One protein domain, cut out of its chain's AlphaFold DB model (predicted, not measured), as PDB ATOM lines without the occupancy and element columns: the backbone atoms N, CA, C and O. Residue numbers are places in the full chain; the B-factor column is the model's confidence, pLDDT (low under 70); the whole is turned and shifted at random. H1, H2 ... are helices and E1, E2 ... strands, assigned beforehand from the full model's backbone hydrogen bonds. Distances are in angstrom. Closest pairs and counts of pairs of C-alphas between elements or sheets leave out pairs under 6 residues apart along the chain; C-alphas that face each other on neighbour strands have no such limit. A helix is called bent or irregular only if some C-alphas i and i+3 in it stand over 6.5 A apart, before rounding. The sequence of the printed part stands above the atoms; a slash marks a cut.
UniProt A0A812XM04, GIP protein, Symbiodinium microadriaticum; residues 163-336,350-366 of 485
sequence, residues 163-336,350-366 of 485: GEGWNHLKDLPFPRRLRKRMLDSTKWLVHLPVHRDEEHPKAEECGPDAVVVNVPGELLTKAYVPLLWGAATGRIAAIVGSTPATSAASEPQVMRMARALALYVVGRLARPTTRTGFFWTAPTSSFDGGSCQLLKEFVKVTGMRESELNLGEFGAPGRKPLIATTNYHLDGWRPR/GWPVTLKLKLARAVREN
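What this domain is: This is residues 163 to 336 and 350 to 366 of the 485 residues of the protein "GIP protein" of Symbiodinium microadriaticum (UniProt A0A812XM04). A twisted sheet of six strands, E2, E1, E3, E4, E6, E5, makes the core, with H4, H5 and H6 side by side in a row over one face and H9 with the short H3 over the other. At the E2 edge the helical hairpin H1 and H2 packs on, H1 on H4 and H2 on E2. The printed part has 191 residues, with named elements in the order H1 H2 E1 H3 E2 H4 E3 H5 E4 H6 E5 H7 E6 H8 H9; the sheet is mixed and the class is mixed, helices and strands. The whole is compact, with a radius of gyration of the C-alphas of 15.9 A and spans of 46 by 39 by 32 A.

Where its parts are: The strands are E2, residues 210 to 214, E1, 187 to 192, E3, 236 to 242, 17.5 A long, E4, 277 to 283, 20.4 A, E6, 322 to 326, and E5, 305 to 309. The helices are H1, residues 165 to 170, beginning at C-alpha 165 (219.826, 217.175, 197.676), H2, 176 to 184, H3, 203 to 206, H4, 220 to 232, 17.0 A, H5, 251 to 270, 28.2 A, H6, 290 to 302, 18.4 A, H7, 311 to 314, H8, 330 to 333, and H9, 353 to 365, 18.3 A, ending at C-alpha 365 (225.405, 218.811, 171.773). H4 is irregular: C-alphas 222 and 225 are 7.2 A apart.

How they stand to each other: E2, E1, E3 and E4 are parallel, neighbour to neighbour, with N 189 and O 211 at 2.9 A, N 192 and O 240 at 2.8 A, and N 239 and O 277 at 2.9 A. E6 is antiparallel to E4, N 282 and O 323 at 2.8 A, and to E5, N 309 and O 322 at 2.7 A. E1, H3, E2 and E3, H5, E4 are strand-helix-strand units, parallel neighbour strands joined through a helix; E2, H4, E3 and E4, H6, E5 are split ones, with a strand between; the four crossovers are right-handed. H5, at a height of 9.7 A over the sheet, lies over E3 and touches H4, C-alphas of Ala 231 and Gly 267 closest at 4.1 A, and H6, Val 254 and Ser 291 at 4.9 A. On the opposite face H9 lies over E3 at 10.4 A and touches H3, Cys 206 and Ala 360 at 4.8 A. H7 only just touches H9, with 3 pairs of C-alphas within 8 A, closest Phe 314 and Thr 354 at 5.8 A; H8 only grazes the sheet. H1 touches H4, His 168 and Pro 226 at 5.0 A. Every O i to N i+4 pair is within hydrogen-bond range in H1, H2, H5, H6 and H9, and 7 of 9 in H4; H3, H7 and H8 are too short for one.

The domain as a whole: The C-alphas farthest apart, of Gly 163 and Gly 318, are 49.4 A apart. Residues 337 to 349 are not printed, and C-alphas 336 and 350 are 22.7 A apart across this cut. Of the links printed whole, none is long. Mean pLDDT of the printed part is 80.4; 33 residues are under 70, among them 284 to 291 and 330 to 336.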
ATOM      1  N   GLY A 163     225.340 217.689 200.044       83.62
ATOM      2  CA  GLY A 163     224.979 216.289 200.310       83.62
ATOM      3  C   GLY A 163     223.494 216.017 200.592       83.62
ATOM      4  O   GLY A 163     223.071 214.867 200.550       83.62
ATOM      5  N   GLU A 164     222.673 217.041 200.845       87.56
ATOM      6  CA  GLU A 164     221.262 216.877 201.234       87.56
ATOM      7  C   GLU A 164     220.285 217.222 200.097       87.56
ATOM      8  O   GLU A 164     219.243 217.843 200.305       87.56
ATOM      9  N   GLY A 165     220.600 216.808 198.867       86.12
ATOM     10  CA  GLY A 165     219.826 217.175 197.676       86.12
ATOM     11  C   GLY A 165     218.332 216.878 197.752       86.12
ATOM     12  O   GLY A 165     217.503 217.707 197.382       86.12
ATOM     13  N   TRP A 166     217.964 215.716 198.297       90.06
ATOM     14  CA  TRP A 166     216.557 215.353 198.457       90.06
ATOM     15  C   TRP A 166     215.806 216.269 199.430       90.06
ATOM     16  O   TRP A 166     214.610 216.479 199.244       90.06
ATOM     17  N   ASN A 167     216.477 216.824 200.446       90.94
ATOM     18  CA  ASN A 167     215.844 217.761 201.373       90.94
ATOM     19  C   ASN A 167     215.525 219.078 200.666       90.94
ATOM     20  O   ASN A 167     214.378 219.499 200.722       90.94
ATOM     21  N   HIS A 168     216.465 219.630 199.891       87.94
ATOM     22  CA  HIS A 168     216.211 220.836 199.088       87.94
ATOM     23  C   HIS A 168     215.087 220.616 198.076       87.94
ATOM     24  O   HIS A 168     214.199 221.443 197.924       87.94
ATOM     25  N   LEU A 169     215.056 219.463 197.404       89.38
ATOM     26  CA  LEU A 169     214.003 219.173 196.430       89.38
ATOM     27  C   LEU A 169     212.617 219.012 197.072       89.38
ATOM     28  O   LEU A 169     211.623 219.164 196.363       89.38
ATOM     29  N   LYS A 170     212.497 218.708 198.375       87.75
ATOM     30  CA  LYS A 170     211.180 218.563 199.025       87.75
ATOM     31  C   LYS A 170     210.366 219.851 198.986       87.75
ATOM     32  O   LYS A 170     209.150 219.754 198.833       87.75
ATOM     33  N   ASP A 171     211.049 220.986 199.034       79.19
ATOM     34  CA  ASP A 171     210.449 222.317 199.087       79.19
ATOM     35  C   ASP A 171     209.942 222.792 197.718       79.19
ATOM     36  O   ASP A 171     209.209 223.777 197.621       79.19
ATOM     37  N   LEU A 172     210.278 222.070 196.640       83.94
ATOM     38  CA  LEU A 172     209.756 222.378 195.315       83.94
ATOM     39  C   LEU A 172     208.252 222.082 195.233       83.94
ATOM     40  O   LEU A 172     207.840 220.948 195.515       83.94
ATOM     41  N   PRO A 173     207.446 223.026 194.711       80.62
ATOM     42  CA  PRO A 173     206.023 222.838 194.432       80.62
ATOM     43  C   PRO A 173     205.810 221.977 193.171       80.62
ATOM     44  O   PRO A 173     205.009 222.303 192.301       80.62
ATOM     45  N   PHE A 174     206.558 220.881 193.044       85.69
ATOM     46  CA  PHE A 174     206.519 219.967 191.910       85.69
ATOM     47  C   PHE A 174     206.038 218.575 192.323       85.69
ATOM     48  O   PHE A 174     206.303 218.117 193.448       85.69
ATOM     49  N   PRO A 175     205.404 217.830 191.398       88.00
ATOM     50  CA  PRO A 175     205.045 216.440 191.634       88.00
ATOM     51  C   PRO A 175     206.251 215.632 192.116       88.00
ATOM     52  O   PRO A 175     207.363 215.769 191.598       88.00
ATOM     53  N   ARG A 176     206.040 214.739 193.091       90.00
ATOM     54  CA  ARG A 176     207.104 213.880 193.651       90.00
ATOM     55  C   ARG A 176     207.876 213.132 192.561       90.00
ATOM     56  O   ARG A 176     209.087 212.974 192.673       90.00
ATOM     57  N   ARG A 177     207.185 212.699 191.499       89.50
ATOM     58  CA  ARG A 177     207.788 212.043 190.330       89.50
ATOM     59  C   ARG A 177     208.816 212.939 189.634       89.50
ATOM     60  O   ARG A 177     209.901 212.461 189.332       89.50
ATOM     61  N   LEU A 178     208.503 214.220 189.419       87.94
ATOM     62  CA  LEU A 178     209.433 215.173 188.808       87.94
ATOM     63  C   LEU A 178     210.631 215.432 189.725       87.94
ATOM     64  O   LEU A 178     211.764 215.363 189.267       87.94
ATOM     65  N   ARG A 179     210.399 215.615 191.029       91.75
ATOM     66  CA  ARG A 179     211.480 215.792 192.013       91.75
ATOM     67  C   ARG A 179     212.442 214.604 192.063       91.75
ATOM     68  O   ARG A 179     213.648 214.803 192.114       91.75
ATOM     69  N   LYS A 180     211.928 213.370 192.004       90.94
ATOM     70  CA  LYS A 180     212.771 212.166 191.894       90.94
ATOM     71  C   LYS A 180     213.577 212.160 190.598       90.94
ATOM     72  O   LYS A 180     214.787 212.012 190.652       90.94
ATOM     73  N   ARG A 181     212.929 212.435 189.459       89.94
ATOM     74  CA  ARG A 181     213.630 212.550 188.171       89.94
ATOM     75  C   ARG A 181     214.742 213.598 188.202       89.94
ATOM     76  O   ARG A 181     215.795 213.343 187.645       89.94
ATOM     77  N   MET A 182     214.522 214.743 188.847       91.50
ATOM     78  CA  MET A 182     215.555 215.769 189.030       91.50
ATOM     79  C   MET A 182     216.734 215.247 189.863       91.50
ATOM     80  O   MET A 182     217.882 215.526 189.535       91.50
ATOM     81  N   LEU A 183     216.472 214.482 190.928       91.19
ATOM     82  CA  LEU A 183     217.526 213.882 191.749       91.19
ATOM     83  C   LEU A 183     218.332 212.817 190.988       91.19
ATOM     84  O   LEU A 183     219.546 212.725 191.179       91.19
ATOM     85  N   ASP A 184     217.672 212.049 190.126       90.38
ATOM     86  CA  ASP A 184     218.299 210.970 189.361       90.38
ATOM     87  C   ASP A 184     219.063 211.495 188.129       90.38
ATOM     88  O   ASP A 184     220.055 210.895 187.726       90.38
ATOM     89  N   SER A 185     218.646 212.629 187.550       90.31
ATOM     90  CA  SER A 185     219.222 213.164 186.310       90.31
ATOM     91  C   SER A 185     220.466 214.023 186.510       90.31
ATOM     92  O   SER A 185     220.563 214.811 187.457       90.31
ATOM     93  N   THR A 186     221.401 213.955 185.562       87.75
ATOM     94  CA  THR A 186     222.633 214.766 185.611       87.75
ATOM     95  C   THR A 186     222.526 216.102 184.873       87.75
ATOM     96  O   THR A 186     223.388 216.964 185.042       87.75
ATOM     97  N   LYS A 187     221.471 216.300 184.068       89.81
ATOM     98  CA  LYS A 187     221.282 217.492 183.228       89.81
ATOM     99  C   LYS A 187     219.890 218.094 183.390       89.81
ATOM    100  O   LYS A 187     218.885 217.480 183.040       89.81
ATOM    101  N   TRP A 188     219.820 219.319 183.890       92.56
ATOM    102  CA  TRP A 188     218.590 220.086 184.060       92.56
ATOM    103  C   TRP A 188     218.555 221.235 183.062       92.56
ATOM    104  O   TRP A 188     219.461 222.069 183.031       92.56
ATOM    105  N   LEU A 189     217.492 221.298 182.272       91.19
ATOM    106  CA  LEU A 189     217.156 222.474 181.487       91.19
ATOM    107  C   LEU A 189     216.164 223.309 182.290       91.19
ATOM    108  O   LEU A 189     215.019 222.899 182.463       91.19
ATOM    109  N   VAL A 190     216.601 224.458 182.799       92.12
ATOM    110  CA  VAL A 190     215.734 225.350 183.575       92.12
ATOM    111  C   VAL A 190     215.069 226.330 182.621       92.12
ATOM    112  O   VAL A 190     215.740 227.177 182.033       92.12
ATOM    113  N   HIS A 191     213.753 226.207 182.479       89.81
ATOM    114  CA  HIS A 191     212.927 227.098 181.676       89.81
ATOM    115  C   HIS A 191     212.188 228.080 182.590       89.81
ATOM    116  O   HIS A 191     211.497 227.669 183.525       89.81
ATOM    117  N   LEU A 192     212.361 229.375 182.332       88.44
ATOM    118  CA  LEU A 192     211.796 230.492 183.084       88.44
ATOM    119  C   LEU A 192     210.817 231.261 182.188       88.44
ATOM    120  O   LEU A 192     211.179 232.320 181.662       88.44
ATOM    121  N   PRO A 193     209.597 230.732 181.992       78.62
ATOM    122  CA  PRO A 193     208.640 231.325 181.077       78.62
ATOM    123  C   PRO A 193     208.170 232.690 181.570       78.62
ATOM    124  O   PRO A 193     208.051 232.947 182.777       78.62
ATOM    125  N   VAL A 194     207.845 233.562 180.619       71.06
ATOM    126  CA  VAL A 194     207.194 234.843 180.927       71.06
ATOM    127  C   VAL A 194     205.688 234.654 181.083       71.06
ATOM    128  O   VAL A 194     205.095 235.298 181.950       71.06
ATOM    129  N   HIS A 195     205.097 233.736 180.312       66.44
ATOM    130  CA  HIS A 195     203.660 233.455 180.284       66.44
ATOM    131  C   HIS A 195     203.383 231.978 180.580       66.44
ATOM    132  O   HIS A 195     204.185 231.112 180.239       66.44
ATOM    133  N   ARG A 196     202.239 231.673 181.207       62.12
ATOM    134  CA  ARG A 196     201.865 230.285 181.548       62.12
ATOM    135  C   ARG A 196     201.720 229.390 180.311       62.12
ATOM    136  O   ARG A 196     202.012 228.204 180.409       62.12
ATOM    137  N   ASP A 197     201.364 229.983 179.175       63.19
ATOM    138  CA  ASP A 197     201.116 229.280 177.911       63.19
ATOM    139  C   ASP A 197     202.377 229.115 177.047       63.19
ATOM    140  O   ASP A 197     202.313 228.646 175.913       63.19
ATOM    141  N   GLU A 198     203.549 229.510 177.557       68.31
ATOM    142  CA  GLU A 198     204.807 229.319 176.846       68.31
ATOM    143  C   GLU A 198     205.188 227.834 176.867       68.31
ATOM    144  O   GLU A 198     205.663 227.290 177.868       68.31
ATOM    145  N   GLU A 199     204.942 227.162 175.745       66.69
ATOM    146  CA  GLU A 199     205.240 225.745 175.594       66.69
ATOM    147  C   GLU A 199     206.758 225.510 175.707       66.69
ATOM    148  O   GLU A 199     207.553 226.051 174.933       66.69
ATOM    149  N   HIS A 200     207.149 224.696 176.687       73.00
ATOM    150  CA  HIS A 200     208.541 224.420 177.023       73.00
ATOM    151  C   HIS A 200     209.099 223.224 176.229       73.00
ATOM    152  O   HIS A 200     208.340 222.320 175.868       73.00
ATOM    153  N   PRO A 201     210.427 223.142 176.030       67.62
ATOM    154  CA  PRO A 201     211.052 221.990 175.384       67.62
ATOM    155  C   PRO A 201     210.708 220.678 176.097       67.62
ATOM    156  O   PRO A 201     210.498 220.647 177.318       67.62
ATOM    157  N   LYS A 202     210.670 219.573 175.355       76.75
ATOM    158  CA  LYS A 202     210.481 218.238 175.942       76.75
ATOM    159  C   LYS A 202     211.824 217.659 176.387       76.75
ATOM    160  O   LYS A 202     212.876 217.945 175.819       76.75
ATOM    161  N   ALA A 203     211.793 216.794 177.403       77.06
ATOM    162  CA  ALA A 203     212.996 216.095 177.868       77.06
ATOM    163  C   ALA A 203     213.657 215.280 176.741       77.06
ATOM    164  O   ALA A 203     214.873 215.320 176.595       77.06
ATOM    165  N   GLU A 204     212.852 214.628 175.898       76.06
ATOM    166  CA  GLU A 204     213.307 213.844 174.741       76.06
ATOM    167  C   GLU A 204     214.133 214.674 173.749       76.06
ATOM    168  O   GLU A 204     215.154 214.204 173.250       76.06
ATOM    169  N   GLU A 205     213.757 215.937 173.524       77.56
ATOM    170  CA  GLU A 205     214.472 216.851 172.621       77.56
ATOM    171  C   GLU A 205     215.881 217.173 173.148       77.56
ATOM    172  O   GLU A 205     216.835 217.297 172.372       77.56
ATOM    173  N   CYS A 206     216.024 217.248 174.474       77.69
ATOM    174  CA  CYS A 206     217.267 217.571 175.176       77.69
ATOM    175  C   CYS A 206     218.161 216.343 175.431       77.69
ATOM    176  O   CYS A 206     219.353 216.490 175.715       77.69
ATOM    177  N   GLY A 207     217.599 215.136 175.325       77.69
ATOM    178  CA  GLY A 207     218.284 213.856 175.505       77.69
ATOM    179  C   GLY A 207     217.736 213.010 176.666       77.69
ATOM    180  O   GLY A 207     217.041 213.511 177.547       77.69
ATOM    181  N   PRO A 208     218.073 211.711 176.705       78.00
ATOM    182  CA  PRO A 208     217.438 210.744 177.609       78.00
ATOM    183  C   PRO A 208     217.719 210.991 179.102       78.00
ATOM    184  O   PRO A 208     216.886 210.655 179.940       78.00
ATOM    185  N   ASP A 209     218.859 211.606 179.437       84.38
ATOM    186  CA  ASP A 209     219.260 211.952 180.814       84.38
ATOM    187  C   ASP A 209     218.958 213.425 181.179       84.38
ATOM    188  O   ASP A 209     219.381 213.942 182.214       84.38
ATOM    189  N   ALA A 210     218.237 214.146 180.315       86.25
ATOM    190  CA  ALA A 210     217.844 215.523 180.574       86.25
ATOM    191  C   ALA A 210     216.473 215.600 181.265       86.25
ATOM    192  O   ALA A 210     215.533 214.863 180.958       86.25
ATOM    193  N   VAL A 211     216.330 216.547 182.189       90.50
ATOM    194  CA  VAL A 211     215.044 216.921 182.786       90.50
ATOM    195  C   VAL A 211     214.779 218.385 182.488       90.50
ATOM    196  O   VAL A 211     215.582 219.248 182.836       90.50
ATOM    197  N   VAL A 212     213.640 218.667 181.859       88.19
ATOM    198  CA  VAL A 212     213.160 220.040 181.684       88.19
ATOM    199  C   VAL A 212     212.394 220.446 182.933       88.19
ATOM    200  O   VAL A 212     211.427 219.793 183.327       88.19
ATOM    201  N   VAL A 213     212.871 221.503 183.580       88.69
ATOM    202  CA  VAL A 213     212.323 222.065 184.810       88.69
ATOM    203  C   VAL A 213     211.688 223.399 184.452       88.69
ATOM    204  O   VAL A 213     212.375 224.408 184.304       88.69
ATOM    205  N   ASN A 214     210.369 223.388 184.284       87.44
ATOM    206  CA  ASN A 214     209.600 224.594 184.015       87.44
ATOM    207  C   ASN A 214     209.271 225.303 185.332       87.44
ATOM    208  O   ASN A 214     208.601 224.727 186.192       87.44
ATOM    209  N   VAL A 215     209.745 226.537 185.501       86.19
ATOM    210  CA  VAL A 215     209.566 227.303 186.740       86.19
ATOM    211  C   VAL A 215     208.856 228.617 186.434       86.19
ATOM    212  O   VAL A 215     209.510 229.609 186.107       86.19
ATOM    213  N   PRO A 216     207.515 228.651 186.562       81.31
ATOM    214  CA  PRO A 216     206.743 229.878 186.432       81.31
ATOM    215  C   PRO A 216     207.283 230.984 187.337       81.31
ATOM    216  O   PRO A 216     207.728 230.724 188.458       81.31
ATOM    217  N   GLY A 217     207.195 232.234 186.879       74.88
ATOM    218  CA  GLY A 217     207.768 233.380 187.588       74.88
ATOM    219  C   GLY A 217     207.327 233.523 189.052       74.88
ATOM    220  O   GLY A 217     208.149 233.875 189.893       74.88
ATOM    221  N   GLU A 218     206.070 233.201 189.368       75.94
ATOM    222  CA  GLU A 218     205.511 233.211 190.735       75.94
ATOM    223  C   GLU A 218     206.151 232.153 191.650       75.94
ATOM    224  O   GLU A 218     206.288 232.351 192.857       75.94
ATOM    225  N   LEU A 219     206.578 231.025 191.078       82.44
ATOM    226  CA  LEU A 219     207.166 229.904 191.809       82.44
ATOM    227  C   LEU A 219     208.688 230.002 191.909       82.44
ATOM    228  O   LEU A 219     209.276 229.307 192.737       82.44
ATOM    229  N   LEU A 220     209.330 230.877 191.126       85.44
ATOM    230  CA  LEU A 220     210.787 231.000 191.095       85.44
ATOM    231  C   LEU A 220     211.377 231.316 192.470       85.44
ATOM    232  O   LEU A 220     212.406 230.753 192.818       85.44
ATOM    233  N   THR A 221     210.725 232.158 193.275       86.88
ATOM    234  CA  THR A 221     211.190 232.456 194.640       86.88
ATOM    235  C   THR A 221     211.259 231.190 195.501       86.88
ATOM    236  O   THR A 221     212.266 230.963 196.164       86.88
ATOM    237  N   LYS A 222     210.231 230.329 195.447       87.50
ATOM    238  CA  LYS A 222     210.186 229.059 196.195       87.50
ATOM    239  C   LYS A 222     211.133 228.009 195.607       87.50
ATOM    240  O   LYS A 222     211.735 227.234 196.338       87.50
ATOM    241  N   ALA A 223     211.284 227.998 194.286       89.44
ATOM    242  CA  ALA A 223     212.145 227.058 193.579       89.44
ATOM    243  C   ALA A 223     213.629 227.450 193.574       89.44
ATOM    244  O   ALA A 223     214.464 226.644 193.171       89.44
ATOM    245  N   TYR A 224     213.974 228.654 194.035       92.25
ATOM    246  CA  TYR A 224     215.320 229.195 193.903       92.25
ATOM    247  C   TYR A 224     216.382 228.386 194.654       92.25
ATOM    248  O   TYR A 224     217.364 227.990 194.039       92.25
ATOM    249  N   VAL A 225     216.184 228.084 195.943       92.75
ATOM    250  CA  VAL A 225     217.153 227.302 196.742       92.75
ATOM    251  C   VAL A 225     217.378 225.890 196.170       92.75
ATOM    252  O   VAL A 225     218.535 225.509 195.973       92.75
ATOM    253  N   PRO A 226     216.329 225.128 195.806       92.88
ATOM    254  CA  PRO A 226     216.500 223.842 195.129       92.88
ATOM    255  C   PRO A 226     217.251 223.942 193.792       92.88
ATOM    256  O   PRO A 226     218.089 223.091 193.486       92.88
ATOM    257  N   LEU A 227     216.977 224.981 192.994       94.00
ATOM    258  CA  LEU A 227     217.706 225.237 191.751       94.00
ATOM    259  C   LEU A 227     219.160 225.630 192.019       94.00
ATOM    260  O   LEU A 227     220.040 225.196 191.286       94.00
ATOM    261  N   LEU A 228     219.428 226.402 193.071       94.62
ATOM    262  CA  LEU A 228     220.770 226.815 193.475       94.62
ATOM    263  C   LEU A 228     221.608 225.612 193.917       94.62
ATOM    264  O   LEU A 228     222.767 225.498 193.525       94.62
ATOM    265  N   TRP A 229     221.004 224.660 194.632       94.69
ATOM    266  CA  TRP A 229     221.622 223.360 194.902       94.69
ATOM    267  C   TRP A 229     221.916 222.587 193.606       94.69
ATOM    268  O   TRP A 229     223.017 222.060 193.432       94.69
ATOM    269  N   GLY A 230     220.970 222.552 192.662       93.31
ATOM    270  CA  GLY A 230     221.185 221.949 191.343       93.31
ATOM    271  C   GLY A 230     222.315 222.616 190.553       93.31
ATOM    272  O   GLY A 230     223.105 221.936 189.900       93.31
ATOM    273  N   ALA A 231     222.432 223.941 190.642       94.38
ATOM    274  CA  ALA A 231     223.513 224.710 190.039       94.38
ATOM    275  C   ALA A 231     224.858 224.323 190.662       94.38
ATOM    276  O   ALA A 231     225.780 223.946 189.945       94.38
ATOM    277  N   ALA A 232     224.944 224.345 191.993       93.81
ATOM    278  CA  ALA A 232     226.172 224.074 192.733       93.81
ATOM    279  C   ALA A 232     226.653 222.621 192.618       93.81
ATOM    280  O   ALA A 232     227.847 222.355 192.678       93.81
ATOM    281  N   THR A 233     225.734 221.677 192.409       91.88
ATOM    282  CA  THR A 233     226.062 220.267 192.139       91.88
ATOM    283  C   THR A 233     226.320 219.979 190.659       91.88
ATOM    284  O   THR A 233     226.487 218.823 190.275       91.88
ATOM    285  N   GLY A 234     226.350 221.014 189.814       91.25
ATOM    286  CA  GLY A 234     226.681 220.897 188.399       91.25
ATOM    287  C   GLY A 234     225.608 220.216 187.547       91.25
ATOM    288  O   GLY A 234     225.917 219.694 186.477       91.25
ATOM    289  N   ARG A 235     224.349 220.224 187.996       92.19
ATOM    290  CA  ARG A 235     223.224 219.608 187.280       92.19
ATOM    291  C   ARG A 235     222.597 220.535 186.251       92.19
ATOM    292  O   ARG A 235     222.031 220.053 185.279       92.19
ATOM    293  N   ILE A 236     222.680 221.857 186.417       93.38
ATOM    294  CA  ILE A 236     222.098 222.793 185.443       93.38
ATOM    295  C   ILE A 236     222.894 222.749 184.133       93.38
ATOM    296  O   ILE A 236     224.052 223.160 184.066       93.38
ATOM    297  N   ALA A 237     222.240 222.250 183.084       90.81
ATOM    298  CA  ALA A 237     222.778 222.152 181.737       90.81
ATOM    299  C   ALA A 237     222.610 223.459 180.966       90.81
ATOM    300  O   ALA A 237     223.562 223.923 180.344       90.81
ATOM    301  N   ALA A 238     221.424 224.065 181.032       91.19
ATOM    302  CA  ALA A 238     221.184 225.388 180.484       91.19
ATOM    303  C   ALA A 238     220.045 226.111 181.211       91.19
ATOM    304  O   ALA A 238     219.163 225.479 181.800       91.19
ATOM    305  N   ILE A 239     220.082 227.441 181.149       92.50
ATOM    306  CA  ILE A 239     219.044 228.337 181.657       92.50
ATOM    307  C   ILE A 239     218.476 229.122 180.488       92.50
ATOM    308  O   ILE A 239     219.215 229.689 179.683       92.50
ATOM    309  N   VAL A 240     217.156 229.123 180.415       89.44
ATOM    310  CA  VAL A 240     216.392 229.578 179.269       89.44
ATOM    311  C   VAL A 240     215.262 230.459 179.781       89.44
ATOM    312  O   VAL A 240     214.471 230.010 180.609       89.44
ATOM    313  N   GLY A 241     215.190 231.710 179.339       87.75
ATOM    314  CA  GLY A 241     214.164 232.638 179.810       87.75
ATOM    315  C   GLY A 241     214.050 233.904 178.973       87.75
ATOM    316  O   GLY A 241     214.781 234.095 178.000       87.75
ATOM    317  N   SER A 242     213.126 234.775 179.368       82.00
ATOM    318  CA  SER A 242     212.875 236.037 178.670       82.00
ATOM    319  C   SER A 242     212.507 237.160 179.645       82.00
ATOM    320  O   SER A 242     211.958 236.910 180.724       82.00
ATOM    321  N   THR A 243     212.771 238.416 179.275       78.44
ATOM    322  CA  THR A 243     212.138 239.573 179.921       78.44
ATOM    323  C   THR A 243     210.812 239.912 179.234       78.44
ATOM    324  O   THR A 243     210.725 239.879 178.007       78.44
ATOM    325  N   PRO A 244     209.761 240.255 180.000       70.25
ATOM    326  CA  PRO A 244     208.506 240.744 179.431       70.25
ATOM    327  C   PRO A 244     208.686 242.081 178.694       70.25
ATOM    328  O   PRO A 244     209.607 242.844 178.976       70.25
ATOM    329  N   ALA A 245     207.769 242.371 177.765       60.72
ATOM    330  CA  ALA A 245     207.783 243.569 176.918       60.72
ATOM    331  C   ALA A 245     207.253 244.855 177.572       60.72
ATOM    332  O   ALA A 245     207.268 245.914 176.945       60.72
ATOM    333  N   THR A 246     206.769 244.786 178.813       59.38
ATOM    334  CA  THR A 246     206.185 245.934 179.513       59.38
ATOM    335  C   THR A 246     207.248 246.955 179.935       59.38
ATOM    336  O   THR A 246     208.325 246.602 180.403       59.38
ATOM    337  N   SER A 247     206.930 248.245 179.762       47.25
ATOM    338  CA  SER A 247     207.866 249.381 179.847       47.25
ATOM    339  C   SER A 247     208.365 249.732 181.254       47.25
ATOM    340  O   SER A 247     209.285 250.536 181.383       47.25
ATOM    341  N   ALA A 248     207.807 249.137 182.308       52.81
ATOM    342  CA  ALA A 248     208.275 249.332 183.675       52.81
ATOM    343  C   ALA A 248     208.996 248.069 184.156       52.81
ATOM    344  O   ALA A 248     208.358 247.045 184.410       52.81
ATOM    345  N   ALA A 249     210.321 248.155 184.306       59.00
ATOM    346  CA  ALA A 249     211.105 247.141 185.002       59.00
ATOM    347  C   ALA A 249     210.676 247.124 186.476       59.00
ATOM    348  O   ALA A 249     211.197 247.879 187.294       59.00
ATOM    349  N   SER A 250     209.686 246.299 186.807       71.38
ATOM    350  CA  SER A 250     209.270 246.117 188.193       71.38
ATOM    351  C   SER A 250     210.339 245.324 188.948       71.38
ATOM    352  O   SER A 250     211.010 244.457 188.378       71.38
ATOM    353  N   GLU A 251     210.502 245.595 190.240       72.38
ATOM    354  CA  GLU A 251     211.435 244.869 191.111       72.38
ATOM    355  C   GLU A 251     211.321 243.328 190.978       72.38
ATOM    356  O   GLU A 251     212.351 242.666 190.836       72.38
ATOM    357  N   PRO A 252     210.117 242.723 190.855       81.31
ATOM    358  CA  PRO A 252     209.978 241.291 190.574       81.31
ATOM    359  C   PRO A 252     210.641 240.814 189.273       81.31
ATOM    360  O   PRO A 252     211.145 239.690 189.216       81.31
ATOM    361  N   GLN A 253     210.646 241.634 188.218       79.50
ATOM    362  CA  GLN A 253     211.291 241.293 186.945       79.50
ATOM    363  C   GLN A 253     212.815 241.358 187.061       79.50
ATOM    364  O   GLN A 253     213.505 240.458 186.573       79.50
ATOM    365  N   VAL A 254     213.339 242.377 187.753       84.50
ATOM    366  CA  VAL A 254     214.773 242.489 188.061       84.50
ATOM    367  C   VAL A 254     215.220 241.291 188.898       84.50
ATOM    368  O   VAL A 254     216.202 240.637 188.553       84.50
ATOM    369  N   MET A 255     214.451 240.921 189.924       88.19
ATOM    370  CA  MET A 255     214.741 239.761 190.769       88.19
ATOM    371  C   MET A 255     214.672 238.432 190.012       88.19
ATOM    372  O   MET A 255     215.461 237.527 190.283       88.19
ATOM    373  N   ARG A 256     213.766 238.293 189.038       87.44
ATOM    374  CA  ARG A 256     213.713 237.110 188.165       87.44
ATOM    375  C   ARG A 256     214.999 236.961 187.353       87.44
ATOM    376  O   ARG A 256     215.592 235.884 187.361       87.44
ATOM    377  N   MET A 257     215.436 238.040 186.703       88.06
ATOM    378  CA  MET A 257     216.701 238.077 185.968       88.06
ATOM    379  C   MET A 257     217.880 237.781 186.899       88.06
ATOM    380  O   MET A 257     218.691 236.906 186.614       88.06
ATOM    381  N   ALA A 258     217.956 238.460 188.045       91.88
ATOM    382  CA  ALA A 258     219.051 238.306 188.994       91.88
ATOM    383  C   ALA A 258     219.188 236.856 189.484       91.88
ATOM    384  O   ALA A 258     220.294 236.317 189.515       91.88
ATOM    385  N   ARG A 259     218.071 236.172 189.765       93.19
ATOM    386  CA  ARG A 259     218.072 234.738 190.097       93.19
ATOM    387  C   ARG A 259     218.603 233.880 188.954       93.19
ATOM    388  O   ARG A 259     219.433 233.011 189.205       93.19
ATOM    389  N   ALA A 260     218.169 234.124 187.716       92.81
ATOM    390  CA  ALA A 260     218.650 233.383 186.549       92.81
ATOM    391  C   ALA A 260     220.165 233.553 186.344       92.81
ATOM    392  O   ALA A 260     220.879 232.573 186.137       92.81
ATOM    393  N   LEU A 261     220.664 234.784 186.476       93.25
ATOM    394  CA  LEU A 261     222.087 235.102 186.366       93.25
ATOM    395  C   LEU A 261     222.905 234.474 187.504       93.25
ATOM    396  O   LEU A 261     223.979 233.933 187.254       93.25
ATOM    397  N   ALA A 262     222.394 234.476 188.740       94.31
ATOM    398  CA  ALA A 262     223.061 233.840 189.876       94.31
ATOM    399  C   ALA A 262     223.180 232.322 189.667       94.31
ATOM    400  O   ALA A 262     224.259 231.754 189.833       94.31
ATOM    401  N   LEU A 263     222.092 231.676 189.228       94.88
ATOM    402  CA  LEU A 263     222.086 230.250 188.890       94.88
ATOM    403  C   LEU A 263     223.076 229.930 187.763       94.88
ATOM    404  O   LEU A 263     223.787 228.931 187.849       94.88
ATOM    405  N   TYR A 264     223.156 230.780 186.735       93.12
ATOM    406  CA  TYR A 264     224.110 230.608 185.641       93.12
ATOM    407  C   TYR A 264     225.551 230.657 186.145       93.12
ATOM    408  O   TYR A 264     226.340 229.768 185.837       93.12
ATOM    409  N   VAL A 265     225.895 231.677 186.929       91.81
ATOM    410  CA  VAL A 265     227.259 231.883 187.424       91.81
ATOM    411  C   VAL A 265     227.699 230.728 188.326       91.81
ATOM    412  O   VAL A 265     228.785 230.181 188.132       91.81
ATOM    413  N   VAL A 266     226.845 230.318 189.269       93.69
ATOM    414  CA  VAL A 266     227.119 229.175 190.152       93.69
ATOM    415  C   VAL A 266     227.241 227.889 189.333       93.69
ATOM    416  O   VAL A 266     228.215 227.157 189.485       93.69
ATOM    417  N   GLY A 267     226.309 227.643 188.408       92.06
ATOM    418  CA  GLY A 267     226.326 226.459 187.550       92.06
ATOM    419  C   GLY A 267     227.534 226.407 186.614       92.06
ATOM    420  O   GLY A 267     228.074 225.333 186.363       92.06
ATOM    421  N   ARG A 268     227.987 227.555 186.098       89.06
ATOM    422  CA  ARG A 268     229.180 227.669 185.250       89.06
ATOM    423  C   ARG A 268     230.439 227.256 186.008       89.06
ATOM    424  O   ARG A 268     231.242 226.506 185.466       89.06
ATOM    425  N   LEU A 269     230.609 227.732 187.240       89.69
ATOM    426  CA  LEU A 269     231.788 227.410 188.050       89.69
ATOM    427  C   LEU A 269     231.738 225.989 188.624       89.69
ATOM    428  O   LEU A 269     232.779 225.354 188.748       89.69
ATOM    429  N   ALA A 270     230.545 225.447 188.884       89.50
ATOM    430  CA  ALA A 270     230.374 224.050 189.285       89.50
ATOM    431  C   ALA A 270     230.691 223.045 188.161       89.50
ATOM    432  O   ALA A 270     230.998 221.887 188.438       89.50
ATOM    433  N   ARG A 271     230.615 223.465 186.889       78.94
ATOM    434  CA  ARG A 271     230.857 222.611 185.715       78.94
ATOM    435  C   ARG A 271     231.990 223.159 184.833       78.94
ATOM    436  O   ARG A 271     231.739 223.592 183.708       78.94
ATOM    437  N   PRO A 272     233.257 223.097 185.277       69.44
ATOM    438  CA  PRO A 272     234.375 223.636 184.499       69.44
ATOM    439  C   PRO A 272     234.594 222.898 183.167       69.44
ATOM    440  O   PRO A 272     235.075 223.493 182.205       69.44
ATOM    441  N   THR A 273     234.229 221.613 183.086       66.88
ATOM    442  CA  THR A 273     234.425 220.767 181.894       66.88
ATOM    443  C   THR A 273     233.227 220.756 180.949       66.88
ATOM    444  O   THR A 273     233.397 220.656 179.736       66.88
ATOM    445  N   THR A 274     232.009 220.861 181.482       70.50
ATOM    446  CA  THR A 274     230.764 220.829 180.707       70.50
ATOM    447  C   THR A 274     230.033 222.149 180.871       70.50
ATOM    448  O   THR A 274     229.425 222.395 181.906       70.50
ATOM    449  N   ARG A 275     230.084 223.007 179.854       78.06
ATOM    450  CA  ARG A 275     229.552 224.370 179.952       78.06
ATOM    451  C   ARG A 275     228.057 224.399 180.274       78.06
ATOM    452  O   ARG A 275     227.283 223.547 179.833       78.06
ATOM    453  N   THR A 276     227.670 225.420 181.031       88.56
ATOM    454  CA  THR A 276     226.271 225.768 181.277       88.56
ATOM    455  C   THR A 276     225.810 226.698 180.161       88.56
ATOM    456  O   THR A 276     226.441 227.722 179.903       88.56
ATOM    457  N   GLY A 277     224.743 226.334 179.459       89.12
ATOM    458  CA  GLY A 277     224.123 227.189 178.454       89.12
ATOM    459  C   GLY A 277     223.339 228.327 179.101       89.12
ATOM    460  O   GLY A 277     222.702 228.147 180.140       89.12
ATOM    461  N   PHE A 278     223.359 229.495 178.481       91.31
ATOM    462  CA  PHE A 278     222.505 230.612 178.851       91.31
ATOM    463  C   PHE A 278     221.840 231.155 177.598       91.31
ATOM    464  O   PHE A 278     222.510 231.424 176.601       91.31
ATOM    465  N   PHE A 279     220.522 231.294 177.639       89.88
ATOM    466  CA  PHE A 279     219.752 231.902 176.571       89.88
ATOM    467  C   PHE A 279     218.667 232.774 177.188       89.88
ATOM    468  O   PHE A 279     217.718 232.272 177.795       89.88
ATOM    469  N   TRP A 280     218.836 234.084 177.055       89.19
ATOM    470  CA  TRP A 280     217.903 235.058 177.589       89.19
ATOM    471  C   TRP A 280     217.435 236.008 176.497       89.19
ATOM    472  O   TRP A 280     218.270 236.633 175.853       89.19
ATOM    473  N   THR A 281     216.125 236.142 176.294       86.00
ATOM    474  CA  THR A 281     215.592 237.092 175.303       86.00
ATOM    475  C   THR A 281     215.026 238.344 175.959       86.00
ATOM    476  O   THR A 281     214.425 238.282 177.031       86.00
ATOM    477  N   ALA A 282     215.223 239.494 175.325       81.94
ATOM    478  CA  ALA A 282     214.685 240.770 175.760       81.94
ATOM    479  C   ALA A 282     214.096 241.557 174.578       81.94
ATOM    480  O   ALA A 282     214.608 241.467 173.463       81.94
ATOM    481  N   PRO A 283     213.027 242.342 174.780       75.69
ATOM    482  CA  PRO A 283     212.511 243.241 173.755       75.69
ATOM    483  C   PRO A 283     213.540 244.312 173.373       75.69
ATOM    484  O   PRO A 283     214.205 244.891 174.229       75.69
ATOM    485  N   THR A 284     213.604 244.655 172.088       67.69
ATOM    486  CA  THR A 284     214.448 245.750 171.570       67.69
ATOM    487  C   THR A 284     214.074 247.122 172.146       67.69
ATOM    488  O   THR A 284     214.936 247.980 172.307       67.69
ATOM    489  N   SER A 285     212.806 247.338 172.512       55.91
ATOM    490  CA  SER A 285     212.296 248.627 173.003       55.91
ATOM    491  C   SER A 285     212.496 248.889 174.504       55.91
ATOM    492  O   SER A 285     212.069 249.937 174.978       55.91
ATOM    493  N   SER A 286     213.080 247.964 175.279       53.72
ATOM    494  CA  SER A 286     213.120 248.048 176.754       53.72
ATOM    495  C   SER A 286     214.466 248.482 177.358       53.72
ATOM    496  O   SER A 286     214.681 248.288 178.553       53.72
ATOM    497  N   PHE A 287     215.383 249.062 176.574       51.31
ATOM    498  CA  PHE A 287     216.797 249.234 176.952       51.31
ATOM    499  C   PHE A 287     217.120 250.249 178.071       51.31
ATOM    500  O   PHE A 287     218.288 250.318 178.480       51.31
ATOM    501  N   ASP A 288     216.119 250.948 178.617       50.03
ATOM    502  CA  ASP A 288     216.294 252.033 179.600       50.03
ATOM    503  C   ASP A 288     215.894 251.666 181.050       50.03
ATOM    504  O   ASP A 288     215.948 252.508 181.943       50.03
ATOM    505  N   GLY A 289     215.519 250.407 181.324       56.34
ATOM    506  CA  GLY A 289     215.157 249.928 182.673       56.34
ATOM    507  C   GLY A 289     216.301 249.269 183.468       56.34
ATOM    508  O   GLY A 289     217.267 248.761 182.896       56.34
ATOM    509  N   GLY A 290     216.170 249.185 184.801       56.84
ATOM    510  CA  GLY A 290     217.188 248.598 185.698       56.84
ATOM    511  C   GLY A 290     217.537 247.122 185.425       56.84
ATOM    512  O   GLY A 290     218.684 246.712 185.603       56.84
ATOM    513  N   SER A 291     216.594 246.329 184.901       59.88
ATOM    514  CA  SER A 291     216.843 244.953 184.432       59.88
ATOM    515  C   SER A 291     217.808 244.904 183.241       59.88
ATOM    516  O   SER A 291     218.658 244.014 183.173       59.88
ATOM    517  N   CYS A 292     217.732 245.885 182.338       70.00
ATOM    518  CA  CYS A 292     218.647 246.006 181.206       70.00
ATOM    519  C   CYS A 292     220.043 246.434 181.654       70.00
ATOM    520  O   CYS A 292     221.028 246.000 181.066       70.00
ATOM    521  N   GLN A 293     220.161 247.231 182.717       80.25
ATOM    522  CA  GLN A 293     221.468 247.612 183.248       80.25
ATOM    523  C   GLN A 293     222.209 246.420 183.873       80.25
ATOM    524  O   GLN A 293     223.403 246.248 183.625       80.25
ATOM    525  N   LEU A 294     221.499 245.556 184.609       84.69
ATOM    526  CA  LEU A 294     222.067 244.317 185.149       84.69
ATOM    527  C   LEU A 294     222.547 243.377 184.031       84.69
ATOM    528  O   LEU A 294     223.650 242.838 184.118       84.69
ATOM    529  N   LEU A 295     221.744 243.203 182.976       85.31
ATOM    530  CA  LEU A 295     222.098 242.353 181.835       85.31
ATOM    531  C   LEU A 295     223.292 242.918 181.044       85.31
ATOM    532  O   LEU A 295     224.194 242.164 180.696       85.31
ATOM    533  N   LYS A 296     223.362 244.242 180.844       85.19
ATOM    534  CA  LYS A 296     224.509 244.918 180.209       85.19
ATOM    535  C   LYS A 296     225.810 244.708 180.991       85.19
ATOM    536  O   LYS A 296     226.834 244.355 180.407       85.19
ATOM    537  N   GLU A 297     225.793 244.900 182.314       87.31
ATOM    538  CA  GLU A 297     226.981 244.651 183.148       87.31
ATOM    539  C   GLU A 297     227.348 243.160 183.174       87.31
ATOM    540  O   GLU A 297     228.530 242.814 183.131       87.31
ATOM    541  N   PHE A 298     226.357 242.263 183.164       88.69
ATOM    542  CA  PHE A 298     226.591 240.829 183.010       88.69
ATOM    543  C   PHE A 298     227.300 240.501 181.692       88.69
ATOM    544  O   PHE A 298     228.322 239.813 181.713       88.69
ATOM    545  N   VAL A 299     226.813 241.015 180.561       87.50
ATOM    546  CA  VAL A 299     227.421 240.834 179.233       87.50
ATOM    547  C   VAL A 299     228.865 241.327 179.227       87.50
ATOM    548  O   VAL A 299     229.766 240.595 178.823       87.50
ATOM    549  N   LYS A 300     229.110 242.516 179.777       86.56
ATOM    550  CA  LYS A 300     230.445 243.115 179.892       86.56
ATOM    551  C   LYS A 300     231.421 242.275 180.721       86.56
ATOM    552  O   LYS A 300     232.593 242.191 180.366       86.56
ATOM    553  N   VAL A 301     230.965 241.674 181.822       84.25
ATOM    554  CA  VAL A 301     231.815 240.846 182.697       84.25
ATOM    555  C   VAL A 301     232.017 239.437 182.139       84.25
ATOM    556  O   VAL A 301     233.082 238.853 182.322       84.25
ATOM    557  N   THR A 302     231.007 238.872 181.477       81.38
ATOM    558  CA  THR A 302     231.028 237.470 181.032       81.38
ATOM    559  C   THR A 302     231.413 237.269 179.573       81.38
ATOM    560  O   THR A 302     231.669 236.128 179.194       81.38
ATOM    561  N   GLY A 303     231.460 238.336 178.771       81.12
ATOM    562  CA  GLY A 303     231.723 238.261 177.332       81.12
ATOM    563  C   GLY A 303     230.595 237.590 176.544       81.12
ATOM    564  O   GLY A 303     230.838 237.058 175.463       81.12
ATOM    565  N   MET A 304     229.376 237.558 177.095       84.62
ATOM    566  CA  MET A 304     228.207 236.995 176.415       84.62
ATOM    567  C   MET A 304     227.934 237.720 175.100       84.62
ATOM    568  O   MET A 304     228.167 238.921 174.980       84.62
ATOM    569  N   ARG A 305     227.402 236.996 174.116       83.25
ATOM    570  CA  ARG A 305     226.988 237.599 172.852       83.25
ATOM    571  C   ARG A 305     225.581 238.153 172.991       83.25
ATOM    572  O   ARG A 305     224.717 237.508 173.583       83.25
ATOM    573  N   GLU A 306     225.364 239.319 172.405       84.06
ATOM    574  CA  GLU A 306     224.037 239.862 172.144       84.06
ATOM    575  C   GLU A 306     223.799 239.797 170.638       84.06
ATOM    576  O   GLU A 306     224.635 240.241 169.848       84.06
ATOM    577  N   SER A 307     222.691 239.191 170.222       81.00
ATOM    578  CA  SER A 307     222.320 239.100 168.809       81.00
ATOM    579  C   SER A 307     220.855 239.442 168.628       81.00
ATOM    580  O   SER A 307     220.010 239.061 169.441       81.00
ATOM    581  N   GLU A 308     220.552 240.154 167.549       81.12
ATOM    582  CA  GLU A 308     219.177 240.415 167.153       81.12
ATOM    583  C   GLU A 308     218.547 239.123 166.618       81.12
ATOM    584  O   GLU A 308     219.045 238.493 165.686       81.12
ATOM    585  N   LEU A 309     217.457 238.709 167.248       79.88
ATOM    586  CA  LEU A 309     216.688 237.522 166.931       79.88
ATOM    587  C   LEU A 309     215.394 237.942 166.234       79.88
ATOM    588  O   LEU A 309     214.434 238.388 166.870       79.88
ATOM    589  N   ASN A 310     215.358 237.758 164.915       79.19
ATOM    590  CA  ASN A 310     214.152 237.958 164.129       79.19
ATOM    591  C   ASN A 310     213.289 236.692 164.171       79.19
ATOM    592  O   ASN A 310     213.565 235.718 163.478       79.19
ATOM    593  N   LEU A 311     212.226 236.712 164.980       75.06
ATOM    594  CA  LEU A 311     211.304 235.577 165.114       75.06
ATOM    595  C   LEU A 311     210.593 235.217 163.795       75.06
ATOM    596  O   LEU A 311     210.159 234.076 163.636       75.06
ATOM    597  N   GLY A 312     210.530 236.148 162.836       70.81
ATOM    598  CA  GLY A 312     210.028 235.888 161.488       70.81
ATOM    599  C   GLY A 312     210.823 234.819 160.745       70.81
ATOM    600  O   GLY A 312     210.227 233.996 160.060       70.81
ATOM    601  N   GLU A 313     212.139 234.750 160.962       70.88
ATOM    602  CA  GLU A 313     213.004 233.713 160.375       70.88
ATOM    603  C   GLU A 313     212.773 232.318 160.978       70.88
ATOM    604  O   GLU A 313     213.323 231.334 160.493       70.88
ATOM    605  N   PHE A 314     211.973 232.215 162.041       70.06
ATOM    606  CA  PHE A 314     211.672 230.963 162.736       70.06
ATOM    607  C   PHE A 314     210.198 230.562 162.616       70.06
ATOM    608  O   PHE A 314     209.742 229.731 163.396       70.06
ATOM    609  N   GLY A 315     209.461 231.139 161.661       67.38
ATOM    610  CA  GLY A 315     208.060 230.795 161.396       67.38
ATOM    611  C   GLY A 315     207.031 231.685 162.102       67.38
ATOM    612  O   GLY A 315     205.850 231.359 162.087       67.38
ATOM    613  N   ALA A 316     207.444 232.815 162.694       69.19
ATOM    614  CA  ALA A 316     206.538 233.808 163.289       69.19
ATOM    615  C   ALA A 316     206.659 235.186 162.596       69.19
ATOM    616  O   ALA A 316     207.161 236.145 163.203       69.19
ATOM    617  N   PRO A 317     206.259 235.303 161.312       66.44
ATOM    618  CA  PRO A 317     206.399 236.535 160.534       66.44
ATOM    619  C   PRO A 317     205.625 237.705 161.163       66.44
ATOM    620  O   PRO A 317     204.544 237.533 161.719       66.44
ATOM    621  N   GLY A 318     206.189 238.916 161.088       64.94
ATOM    622  CA  GLY A 318     205.562 240.146 161.596       64.94
ATOM    623  C   GLY A 318     205.798 240.454 163.081       64.94
ATOM    624  O   GLY A 318     205.405 241.522 163.550       64.94
ATOM    625  N   ARG A 319     206.473 239.573 163.834       71.25
ATOM    626  CA  ARG A 319     206.874 239.872 165.218       71.25
ATOM    627  C   ARG A 319     208.061 240.832 165.277       71.25
ATOM    628  O   ARG A 319     208.980 240.760 164.465       71.25
ATOM    629  N   LYS A 320     208.061 241.707 166.291       71.50
ATOM    630  CA  LYS A 320     209.195 242.598 166.571       71.50
ATOM    631  C   LYS A 320     210.450 241.777 166.903       71.50
ATOM    632  O   LYS A 320     210.328 240.769 167.606       71.50
ATOM    633  N   PRO A 321     211.636 242.212 166.450       75.31
ATOM    634  CA  PRO A 321     212.883 241.543 166.781       75.31
ATOM    635  C   PRO A 321     213.168 241.618 168.284       75.31
ATOM    636  O   PRO A 321     212.899 242.629 168.944       75.31
ATOM    637  N   LEU A 322     213.719 240.535 168.823       81.56
ATOM    638  CA  LEU A 322     214.197 240.441 170.202       81.56
ATOM    639  C   LEU A 322     215.721 240.529 170.221       81.56
ATOM    640  O   LEU A 322     216.374 240.227 169.234       81.56
ATOM    641  N   ILE A 323     216.304 240.892 171.354       84.31
ATOM    642  CA  ILE A 323     217.736 240.750 171.604       84.31
ATOM    643  C   ILE A 323     217.928 239.487 172.433       84.31
ATOM    644  O   ILE A 323     217.342 239.345 173.504       84.31
ATOM    645  N   ALA A 324     218.721 238.552 171.922       86.44
ATOM    646  CA  ALA A 324     219.095 237.334 172.618       86.44
ATOM    647  C   ALA A 324     220.497 237.495 173.215       86.44
ATOM    648  O   ALA A 324     221.473 237.656 172.483       86.44
ATOM    649  N   THR A 325     220.597 237.415 174.540       88.88
ATOM    650  CA  THR A 325     221.861 237.299 175.268       88.88
ATOM    651  C   THR A 325     222.177 235.823 175.469       88.88
ATOM    652  O   THR A 325     221.459 235.110 176.178       88.88
ATOM    653  N   THR A 326     223.244 235.336 174.841       87.62
ATOM    654  CA  THR A 326     223.587 233.914 174.884       87.62
ATOM    655  C   THR A 326     225.079 233.646 174.704       87.62
ATOM    656  O   THR A 326     225.801 234.398 174.052       87.62
ATOM    657  N   ASN A 327     225.549 232.527 175.258       86.62
ATOM    658  CA  ASN A 327     226.853 231.948 174.935       86.62
ATOM    659  C   ASN A 327     226.769 230.990 173.733       86.62
ATOM    660  O   ASN A 327     227.719 230.282 173.420       86.62
ATOM    661  N   TYR A 328     225.658 230.968 172.998       79.38
ATOM    662  CA  TYR A 328     225.507 230.202 171.762       79.38
ATOM    663  C   TYR A 328     225.835 231.033 170.514       79.38
ATOM    664  O   TYR A 328     225.747 232.260 170.544       79.38
ATOM    665  N   HIS A 329     226.250 230.381 169.425       73.38
ATOM    666  CA  HIS A 329     226.494 231.044 168.142       73.38
ATOM    667  C   HIS A 329     225.218 231.022 167.291       73.38
ATOM    668  O   HIS A 329     224.846 229.986 166.734       73.38
ATOM    669  N   LEU A 330     224.523 232.158 167.205       67.88
ATOM    670  CA  LEU A 330     223.221 232.243 166.532       67.88
ATOM    671  C   LEU A 330     223.319 232.355 165.002       67.88
ATOM    672  O   LEU A 330     222.346 232.043 164.324       67.88
ATOM    673  N   ASP A 331     224.483 232.671 164.423       60.31
ATOM    674  CA  ASP A 331     224.608 232.857 162.960       60.31
ATOM    675  C   ASP A 331     224.336 231.580 162.134       60.31
ATOM    676  O   ASP A 331     224.060 231.651 160.938       60.31
ATOM    677  N   GLY A 332     224.345 230.400 162.765       55.78
ATOM    678  CA  GLY A 332     223.934 229.133 162.143       55.78
ATOM    679  C   GLY A 332     222.423 228.866 162.181       55.78
ATOM    680  O   GLY A 332     221.983 227.790 161.773       55.78
ATOM    681  N   TRP A 333     221.620 229.786 162.729       60.12
ATOM    682  CA  TRP A 333     220.189 229.583 162.959       60.12
ATOM    683  C   TRP A 333     219.285 230.037 161.806       60.12
ATOM    684  O   TRP A 333     218.084 229.772 161.888       60.12
ATOM    685  N   ARG A 334     219.810 230.570 160.695       55.69
ATOM    686  CA  ARG A 334     218.983 230.755 159.489       55.69
ATOM    687  C   ARG A 334     218.521 229.388 158.951       55.69
ATOM    688  O   ARG A 334     219.358 228.489 158.806       55.69
ATOM    689  N   PRO A 335     217.216 229.160 158.714       51.19
ATOM    690  CA  PRO A 335     216.743 227.943 158.053       51.19
ATOM    691  C   PRO A 335     217.425 227.795 156.687       51.19
ATOM    692  O   PRO A 335     217.531 228.769 155.947       51.19
ATOM    693  N   ARG A 336     217.914 226.594 156.345       44.47
ATOM    694  CA  ARG A 336     218.520 226.352 155.018       44.47
ATOM    695  C   ARG A 336     217.477 226.169 153.913       44.47
ATOM    696  O   ARG A 336     217.832 226.276 152.746       44.47
ATOM    697  N   GLY A 350     204.288 232.650 172.536       63.16
ATOM    698  CA  GLY A 350     205.399 231.712 172.768       63.16
ATOM    699  C   GLY A 350     206.561 231.830 171.778       63.16
ATOM    700  O   GLY A 350     206.485 232.566 170.786       63.16
ATOM    701  N   TRP A 351     207.651 231.109 172.055       72.50
ATOM    702  CA  TRP A 351     208.745 230.906 171.101       72.50
ATOM    703  C   TRP A 351     208.340 229.965 169.963       72.50
ATOM    704  O   TRP A 351     207.654 228.979 170.229       72.50
ATOM    705  N   PRO A 352     208.816 230.196 168.726       74.06
ATOM    706  CA  PRO A 352     208.549 229.282 167.620       74.06
ATOM    707  C   PRO A 352     209.156 227.892 167.853       74.06
ATOM    708  O   PRO A 352     210.253 227.770 168.405       74.06
ATOM    709  N   VAL A 353     208.481 226.838 167.385       74.94
ATOM    710  CA  VAL A 353     208.917 225.433 167.535       74.94
ATOM    711  C   VAL A 353     210.343 225.220 167.011       74.94
ATOM    712  O   VAL A 353     211.177 224.605 167.678       74.94
ATOM    713  N   THR A 354     210.670 225.811 165.863       74.06
ATOM    714  CA  THR A 354     212.001 225.734 165.242       74.06
ATOM    715  C   THR A 354     213.101 226.297 166.146       74.06
ATOM    716  O   THR A 354     214.199 225.742 166.217       74.06
ATOM    717  N   LEU A 355     212.804 227.373 166.886       78.50
ATOM    718  CA  LEU A 355     213.718 227.971 167.863       78.50
ATOM    719  C   LEU A 355     213.992 226.997 169.019       78.50
ATOM    720  O   LEU A 355     215.144 226.783 169.401       78.50
ATOM    721  N   LYS A 356     212.934 226.360 169.539       78.12
ATOM    722  CA  LYS A 356     213.019 225.393 170.644       78.12
ATOM    723  C   LYS A 356     213.857 224.180 170.260       78.12
ATOM    724  O   LYS A 356     214.742 223.797 171.018       78.12
ATOM    725  N   LEU A 357     213.634 223.621 169.070       80.06
ATOM    726  CA  LEU A 357     214.384 222.461 168.580       80.06
ATOM    727  C   LEU A 357     215.876 222.770 168.417       80.06
ATOM    728  O   LEU A 357     216.719 221.953 168.797       80.06
ATOM    729  N   LYS A 358     216.224 223.958 167.907       80.75
ATOM    730  CA  LYS A 358     217.627 224.387 167.803       80.75
ATOM    731  C   LYS A 358     218.269 224.576 169.172       80.75
ATOM    732  O   LYS A 358     219.405 224.147 169.369       80.75
ATOM    733  N   LEU A 359     217.540 225.140 170.132       82.19
ATOM    734  CA  LEU A 359     218.023 225.283 171.501       82.19
ATOM    735  C   LEU A 359     218.202 223.922 172.190       82.19
ATOM    736  O   LEU A 359     219.248 223.662 172.778       82.19
ATOM    737  N   ALA A 360     217.225 223.023 172.081       81.69
ATOM    738  CA  ALA A 360     217.305 221.680 172.650       81.69
ATOM    739  C   ALA A 360     218.478 220.884 172.056       81.69
ATOM    740  O   ALA A 360     219.230 220.231 172.784       81.69
ATOM    741  N   ARG A 361     218.704 221.016 170.742       81.88
ATOM    742  CA  ARG A 361     219.884 220.475 170.061       81.88
ATOM    743  C   ARG A 361     221.181 221.058 170.622       81.88
ATOM    744  O   ARG A 361     222.095 220.290 170.906       81.88
ATOM    745  N   ALA A 362     221.242 222.372 170.838       80.62
ATOM    746  CA  ALA A 362     222.409 223.031 171.418       80.62
ATOM    747  C   ALA A 362     222.749 222.514 172.826       80.62
ATOM    748  O   ALA A 362     223.911 222.245 173.135       80.62
ATOM    749  N   VAL A 363     221.732 222.313 173.671       81.56
ATOM    750  CA  VAL A 363     221.900 221.715 175.006       81.56
ATOM    751  C   VAL A 363     222.391 220.275 174.905       81.56
ATOM    752  O   VAL A 363     223.305 219.882 175.628       81.56
ATOM    753  N   ARG A 364     221.818 219.484 173.995       80.56
ATOM    754  CA  ARG A 364     222.205 218.086 173.787       80.56
ATOM    755  C   ARG A 364     223.653 217.949 173.310       80.56
ATOM    756  O   ARG A 364     224.372 217.076 173.792       80.56
ATOM    757  N   GLU A 365     224.071 218.810 172.387       79.38
ATOM    758  CA  GLU A 365     225.405 218.811 171.773       79.38
ATOM    759  C   GLU A 365     226.453 219.572 172.608       79.38
ATOM    760  O   GLU A 365     227.631 219.556 172.259       79.38
ATOM    761  N   ASN A 366     226.057 220.208 173.723       75.69
ATOM    762  CA  ASN A 366     226.902 221.107 174.524       75.69
ATOM    763  C   ASN A 366     227.596 222.195 173.675       75.69
ATOM    764  O   ASN A 366     228.713 222.611 173.981       75.69
TER     765      ASN A 366